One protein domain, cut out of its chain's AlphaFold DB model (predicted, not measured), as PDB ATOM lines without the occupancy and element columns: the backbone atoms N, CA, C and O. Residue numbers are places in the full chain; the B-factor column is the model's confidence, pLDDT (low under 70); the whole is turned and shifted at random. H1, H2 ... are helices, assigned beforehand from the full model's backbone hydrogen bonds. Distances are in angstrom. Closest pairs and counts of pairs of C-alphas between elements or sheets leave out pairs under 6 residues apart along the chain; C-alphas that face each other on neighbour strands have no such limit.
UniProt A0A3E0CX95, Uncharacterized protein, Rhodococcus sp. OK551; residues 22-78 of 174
ATOM      1  N   TYR A  22     202.724 151.807 189.424       73.62
ATOM      2  CA  TYR A  22     204.162 151.658 189.315       73.62
ATOM      3  C   TYR A  22     204.651 152.221 187.980       73.62
ATOM      4  O   TYR A  22     204.046 151.968 186.942       73.62
ATOM      5  N   THR A  23     205.749 152.973 188.015       76.69
ATOM      6  CA  THR A  23     206.468 153.409 186.817       76.69
ATOM      7  C   THR A  23     207.908 152.940 186.929       76.69
ATOM      8  O   THR A  23     208.491 153.006 188.010       76.69
ATOM      9  N   GLU A  24     208.496 152.496 185.821       80.69
ATOM     10  CA  GLU A  24     209.892 152.040 185.793       80.69
ATOM     11  C   GLU A  24     210.882 153.192 186.000       80.69
ATOM     12  O   GLU A  24     211.921 153.024 186.631       80.69
ATOM     13  N   SER A  25     210.537 154.392 185.525       85.62
ATOM     14  CA  SER A  25     211.366 155.580 185.726       85.62
ATOM     15  C   SER A  25     211.208 156.142 187.138       85.62
ATOM     16  O   SER A  25     210.115 156.522 187.566       85.62
ATOM     17  N   HIS A  26     212.327 156.286 187.849       84.69
ATOM     18  CA  HIS A  26     212.400 156.953 189.152       84.69
ATOM     19  C   HIS A  26     212.236 158.479 189.077       84.69
ATOM     20  O   HIS A  26     212.161 159.149 190.116       84.69
ATOM     21  N   GLU A  27     212.255 159.062 187.881       83.50
ATOM     22  CA  GLU A  27     212.082 160.502 187.673       83.50
ATOM     23  C   GLU A  27     210.608 160.891 187.669       83.50
ATOM     24  O   GLU A  27     210.238 161.903 188.263       83.50
ATOM     25  N   THR A  28     209.766 160.044 187.077       83.88
ATOM     26  CA  THR A  28     208.319 160.255 186.977       83.88
ATOM     27  C   THR A  28     207.532 159.536 188.073       83.88
ATOM     28  O   THR A  28     206.349 159.823 188.253       83.88
ATOM     29  N   TYR A  29     208.174 158.656 188.855       84.62
ATOM     30  CA  TYR A  29     207.488 157.891 189.895       84.62
ATOM     31  C   TYR A  29     207.016 158.777 191.068       84.62
ATOM     32  O   TYR A  29     207.859 159.332 191.793       84.62
ATOM     33  N   PRO A  30     205.698 158.885 191.343       82.69
ATOM     34  CA  PRO A  30     205.187 159.818 192.352       82.69
ATOM     35  C   PRO A  30     205.736 159.599 193.777       82.69
ATOM     36  O   PRO A  30     206.079 160.588 194.432       82.69
ATOM     37  N   PRO A  31     205.923 158.357 194.274       85.38
ATOM     38  CA  PRO A  31     206.570 158.131 195.569       85.38
ATOM     39  C   PRO A  31     208.004 158.671 195.647       85.38
ATOM     40  O   PRO A  31     208.406 159.201 196.681       85.38
ATOM     41  N   CYS A  32     208.777 158.597 194.557       85.25
ATOM     42  CA  CYS A  32     210.124 159.172 194.512       85.25
ATOM     43  C   CYS A  32     210.087 160.703 194.576       85.25
ATOM     44  O   CYS A  32     210.878 161.306 195.305       85.25
ATOM     45  N   ALA A  33     209.156 161.337 193.859       85.75
ATOM     46  CA  ALA A  33     208.955 162.782 193.933       85.75
ATOM     47  C   ALA A  33     208.562 163.229 195.353       85.75
ATOM     48  O   ALA A  33     209.116 164.200 195.872       85.75
ATOM     49  N   PHE A  34     207.669 162.485 196.010       83.25
ATOM     50  CA  PHE A  34     207.240 162.766 197.379       83.25
ATOM     51  C   PHE A  34     208.384 162.653 198.393       83.25
ATOM     52  O   PHE A  34     208.583 163.567 199.192       83.25
ATOM     53  N   VAL A  35     209.183 161.582 198.341       84.50
ATOM     54  CA  VAL A  35     210.341 161.409 199.236       84.50
ATOM     55  C   VAL A  35     211.355 162.541 199.053       84.50
ATOM     56  O   VAL A  35     211.811 163.118 200.041       84.50
ATOM     57  N   ARG A  36     211.657 162.931 197.807       85.69
ATOM     58  CA  ARG A  36     212.550 164.072 197.521       85.69
ATOM     59  C   ARG A  36     211.996 165.381 198.084       85.69
ATOM     60  O   ARG A  36     212.745 166.173 198.650       85.69
ATOM     61  N   TRP A  37     210.687 165.606 197.975       85.88
ATOM     62  CA  TRP A  37     210.042 166.773 198.576       85.88
ATOM     63  C   TRP A  37     210.154 166.767 200.110       85.88
ATOM     64  O   TRP A  37     210.551 167.778 200.687       85.88
ATOM     65  N   VAL A  38     209.902 165.627 200.764       83.25
ATOM     66  CA  VAL A  38     210.080 165.471 202.220       83.25
ATOM     67  C   VAL A  38     211.518 165.785 202.640       83.25
ATOM     68  O   VAL A  38     211.715 166.494 203.623       83.25
ATOM     69  N   GLN A  39     212.522 165.328 201.887       83.62
ATOM     70  CA  GLN A  39     213.933 165.628 202.158       83.62
ATOM     71  C   GLN A  39     214.236 167.132 202.074       83.62
ATOM     72  O   GLN A  39     214.943 167.662 202.930       83.62
ATOM     73  N   VAL A  40     213.672 167.837 201.087       84.88
ATOM     74  CA  VAL A  40     213.816 169.299 200.956       84.88
ATOM     75  C   VAL A  40     213.169 170.028 202.132       84.88
ATOM     76  O   VAL A  40     213.773 170.940 202.692       84.88
ATOM     77  N   VAL A  41     211.965 169.616 202.531       82.62
ATOM     78  CA  VAL A  41     211.260 170.186 203.687       82.62
ATOM     79  C   VAL A  41     212.043 169.941 204.975       82.62
ATOM     80  O   VAL A  41     212.288 170.880 205.725       82.62
ATOM     81  N   ALA A  42     212.503 168.709 205.199       82.12
ATOM     82  CA  ALA A  42     213.299 168.357 206.367       82.12
ATOM     83  C   ALA A  42     214.614 169.147 206.417       82.12
ATOM     84  O   ALA A  42     215.001 169.610 207.485       82.12
ATOM     85  N   ALA A  43     215.282 169.354 205.277       83.50
ATOM     86  CA  ALA A  43     216.472 170.198 205.205       83.50
ATOM     87  C   ALA A  43     216.149 171.662 205.536       83.50
ATOM     88  O   ALA A  43     216.876 172.292 206.304       83.50
ATOM     89  N   PHE A  44     215.051 172.197 204.997       81.38
ATOM     90  CA  PHE A  44     214.597 173.548 205.313       81.38
ATOM     91  C   PHE A  44     214.308 173.722 206.810       81.38
ATOM     92  O   PHE A  44     214.657 174.751 207.378       81.38
ATOM     93  N   ASP A  45     213.741 172.715 207.469       79.44
ATOM     94  CA  ASP A  45     213.428 172.772 208.900       79.44
ATOM     95  C   ASP A  45     214.671 172.789 209.811       79.44
ATOM     96  O   ASP A  45     214.543 173.108 210.990       79.44
ATOM     97  N   VAL A  46     215.872 172.502 209.290       81.94
ATOM     98  CA  VAL A  46     217.122 172.552 210.070       81.94
ATOM     99  C   VAL A  46     217.614 173.992 210.272       81.94
ATOM    100  O   VAL A  46     217.732 174.440 211.406       81.94
ATOM    101  N   VAL A  47     217.919 174.722 209.190       81.00
ATOM    102  CA  VAL A  47     218.390 176.131 209.248       81.00
ATOM    103  C   VAL A  47     217.834 177.006 208.111       81.00
ATOM    104  O   VAL A  47     218.365 178.072 207.806       81.00
ATOM    105  N   GLY A  48     216.767 176.569 207.438       82.06
ATOM    106  CA  GLY A  48     216.141 177.287 206.326       82.06
ATOM    107  C   GLY A  48     216.820 177.065 204.970       82.06
ATOM    108  O   GLY A  48     217.379 176.004 204.681       82.06
ATOM    109  N   CYS A  49     216.766 178.082 204.102       82.88
ATOM    110  CA  CYS A  49     217.279 178.026 202.726       82.88
ATOM    111  C   CYS A  49     218.739 177.542 202.579       82.88
ATOM    112  O   CYS A  49     218.990 176.784 201.639       82.88
ATOM    113  N   PRO A  50     219.702 177.903 203.457       87.31
ATOM    114  CA  PRO A  50     221.079 177.418 203.334       87.31
ATOM    115  C   PRO A  50     221.194 175.887 203.355       87.31
ATOM    116  O   PRO A  50     221.955 175.317 202.570       87.31
ATOM    117  N   SER A  51     220.394 175.206 204.182       82.19
ATOM    118  CA  SER A  51     220.345 173.739 204.208       82.19
ATOM    119  C   SER A  51     219.793 173.145 202.918       82.19
ATOM    120  O   SER A  51     220.305 172.131 202.449       82.19
ATOM    121  N   VAL A  52     218.791 173.785 202.308       85.44
ATOM    122  CA  VAL A  52     218.248 173.350 201.012       85.44
ATOM    123  C   VAL A  52     219.291 173.506 199.907       85.44
ATOM    124  O   VAL A  52     219.502 172.575 199.136       85.44
ATOM    125  N   ILE A  53     219.999 174.639 199.851       86.56
ATOM    126  CA  ILE A  53     221.074 174.859 198.869       86.56
ATOM    127  C   ILE A  53     222.170 173.802 199.035       86.56
ATOM    128  O   ILE A  53     222.624 173.228 198.046       86.56
ATOM    129  N   ARG A  54     222.577 173.508 200.276       87.31
ATOM    130  CA  ARG A  54     223.580 172.475 200.566       87.31
ATOM    131  C   ARG A  54     223.111 171.086 200.134       87.31
ATOM    132  O   ARG A  54     223.911 170.352 199.563       87.31
ATOM    133  N   LEU A  55     221.843 170.744 200.374       86.19
ATOM    134  CA  LEU A  55     221.242 169.485 199.928       86.19
ATOM    135  C   LEU A  55     221.264 169.369 198.398       86.19
ATOM    136  O   LEU A  55     221.717 168.360 197.874       86.19
ATOM    137  N   LEU A  56     220.812 170.405 197.686       88.19
ATOM    138  CA  LEU A  56     220.735 170.392 196.223       88.19
ATOM    139  C   LEU A  56     222.118 170.381 195.560       88.19
ATOM    140  O   LEU A  56     222.288 169.719 194.544       88.19
ATOM    141  N   ARG A  57     223.108 171.071 196.140       88.12
ATOM    142  CA  ARG A  57     224.487 171.095 195.622       88.12
ATOM    143  C   ARG A  57     225.243 169.782 195.809       88.12
ATOM    144  O   ARG A  57     226.150 169.513 195.040       88.12
ATOM    145  N   LYS A  58     224.917 169.009 196.845       81.81
ATOM    146  CA  LYS A  58     225.569 167.724 197.150       81.81
ATOM    147  C   LYS A  58     224.822 166.522 196.572       81.81
ATOM    148  O   LYS A  58     225.135 165.388 196.920       81.81
ATOM    149  N   ARG A  59     223.763 166.759 195.794       75.19
ATOM    150  CA  ARG A  59     222.925 165.685 195.287       75.19
ATOM    151  C   ARG A  59     223.576 165.074 194.054       75.19
ATOM    152  O   ARG A  59     223.502 165.657 192.978       75.19
ATOM    153  N   GLU A  60     224.102 163.871 194.223       72.25
ATOM    154  CA  GLU A  60     224.442 163.013 193.093       72.25
ATOM    155  C   GLU A  60     223.166 162.591 192.340       72.25
ATOM    156  O   GLU A  60     222.100 162.415 192.964       72.25
ATOM    157  N   PRO A  61     223.233 162.439 191.004       72.56
ATOM    158  CA  PRO A  61     222.198 161.762 190.240       72.56
ATOM    159  C   PRO A  61     221.873 160.415 190.892       72.56
ATOM    160  O   PRO A  61     222.751 159.682 191.333       72.56
ATOM    161  N   SER A  62     220.583 160.124 191.036       70.81
ATOM    162  CA  SER A  62     220.144 158.839 191.573       70.81
ATOM    163  C   SER A  62     219.778 157.938 190.408       70.81
ATOM    164  O   SER A  62     218.786 158.251 189.754       70.81
ATOM    165  N   ASP A  63     220.468 156.814 190.239       77.88
ATOM    166  CA  ASP A  63     220.190 155.830 189.176       77.88
ATOM    167  C   ASP A  63     219.046 154.858 189.535       77.88
ATOM    168  O   ASP A  63     218.840 153.826 188.902       77.88
ATOM    169  N   GLY A  64     218.289 155.152 190.598       84.50
ATOM    170  CA  GLY A  64     217.267 154.253 191.118       84.50
ATOM    171  C   GLY A  64     216.184 154.933 191.950       84.50
ATOM    172  O   GLY A  64     216.224 156.127 192.271       84.50
ATOM    173  N   HIS A  65     215.175 154.142 192.317       85.81
ATOM    174  CA  HIS A  65     214.042 154.606 193.110       85.81
ATOM    175  C   HIS A  65     214.451 154.958 194.543       85.81
ATOM    176  O   HIS A  65     214.579 154.091 195.408       85.81
ATOM    177  N   VAL A  66     214.536 156.256 194.836       84.44
ATOM    178  CA  VAL A  66     214.824 156.768 196.188       84.44
ATOM    179  C   VAL A  66     213.785 156.350 197.232       84.44
ATOM    180  O   VAL A  66     214.096 156.305 198.414       84.44
ATOM    181  N   CYS A  67     212.562 156.008 196.811       81.69
ATOM    182  CA  CYS A  67     211.515 155.516 197.708       81.69
ATOM    183  C   CYS A  67     211.742 154.078 198.201       81.69
ATOM    184  O   CYS A  67     211.039 153.647 199.109       81.69
ATOM    185  N   ARG A  68     212.681 153.333 197.600       79.19
ATOM    186  CA  ARG A  68     213.066 151.976 198.027       79.19
ATOM    187  C   ARG A  68     214.280 151.970 198.955       79.19
ATOM    188  O   ARG A  68     214.533 150.968 199.615       79.19
ATOM    189  N   GLY A  69     215.040 153.063 198.986       69.38
ATOM    190  CA  GLY A  69     216.213 153.191 199.842       69.38
ATOM    191  C   GLY A  69     215.836 153.455 201.298       69.38
ATOM    192  O   GLY A  69     214.823 154.083 201.596       69.38
ATOM    193  N   SER A  70     216.714 153.055 202.214       56.75
ATOM    194  CA  SER A  70     216.612 153.324 203.656       56.75
ATOM    195  C   SER A  70     216.846 154.794 204.032       56.75
ATOM    196  O   SER A  70     216.918 155.112 205.219       56.75
ATOM    197  N   ALA A  71     216.972 155.693 203.044       56.12
ATOM    198  CA  ALA A  71     217.256 157.116 203.200       56.12
ATOM    199  C   ALA A  71     216.077 157.848 203.864       56.12
ATOM    200  O   ALA A  71     215.287 158.533 203.218       56.12
ATOM    201  N   ALA A  72     215.984 157.629 205.175       50.41
ATOM    202  CA  ALA A  72     215.173 158.261 206.194       50.41
ATOM    203  C   ALA A  72     213.913 158.944 205.656       50.41
ATOM    204  O   ALA A  72     213.882 160.158 205.439       50.41
ATOM    205  N   TYR A  73     212.826 158.175 205.578       55.09
ATOM    206  CA  TYR A  73     211.493 158.734 205.759       55.09
ATOM    207  C   TYR A  73     211.406 159.316 207.179       55.09
ATOM    208  O   TYR A  73     210.857 158.717 208.102       55.09
ATOM    209  N   ARG A  74     212.009 160.485 207.398       54.25
ATOM    210  CA  ARG A  74     211.733 161.280 208.584       54.25
ATOM    211  C   ARG A  74     210.422 161.975 208.272       54.25
ATOM    212  O   ARG A  74     210.391 162.853 207.411       54.25
ATOM    213  N   ARG A  75     209.333 161.538 208.920       52.38
ATOM    214  CA  ARG A  75     208.068 162.280 208.877       52.38
ATOM    215  C   ARG A  75     208.417 163.748 209.131       52.38
ATOM    216  O   ARG A  75     209.056 164.017 210.152       52.38
ATOM    217  N   PRO A  76     208.061 164.671 208.222       52.69
ATOM    218  CA  PRO A  76     208.183 166.082 208.521       52.69
ATOM    219  C   PRO A  76     207.532 166.336 209.879       52.69
ATOM    220  O   PRO A  76     206.493 165.733 210.179       52.69
ATOM    221  N   GLY A  77     208.130 167.201 210.701       52.00
ATOM    222  CA  GLY A  77     207.438 167.694 211.888       52.00
ATOM    223  C   GLY A  77     206.030 168.144 211.487       52.00
ATOM    224  O   GLY A  77     205.811 168.614 210.366       52.00
ATOM    225  N   THR A  78     205.056 167.962 212.375       47.16
ATOM    226  CA  THR A  78     203.624 168.254 212.157       47.16
ATOM    227  C   THR A  78     203.341 169.660 211.595       47.16
ATOM    228  O   THR A  78     202.269 169.914 211.052       47.16
TER     229      THR A  78
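This is residues 22 to 78 of the 174 residues of an uncharacterized protein of Rhodococcus sp. OK551 (UniProt A0A3E0CX95). One long helix, H1, and a shorter one, H2, make a V: after a tight link H2 folds back beside the last part of H1. The unnamed residues 58 to 78 then make a long loop, back towards the beginning of H1 and round again. The printed part has 57 residues with two named helices, H1 then H2, and no named strand; the class is all helix, with 27 residues, under half, in named elements. It is only just compact, close to loose, with a radius of gyration of the C-alphas of 11.8 A and spans of 35 by 26 by 18 A.

H1, residues 30 to 47, measures 26.9 A from C-alpha 30 at (205.187, 159.818, 192.352) to C-alpha 47. H2, residues 49 to 57, ends at C-alpha 57, (224.487, 171.095, 195.622).

H1 touches H2 with residues 40 to 44 alone; their closest C-alphas, of Ala 43 and Ser 51, are 5.3 A apart. They run opposite ways at a steep tilt of 47 degrees. Every O i to N i+4 pair is within hydrogen-bond range in H2, and 12 of 14 in H1.

The C-alphas farthest apart, of Glu 24 and Val 47, are 34.7 A apart. The printed part has no cut; pLDDT is under 70 at residues 69 to 78.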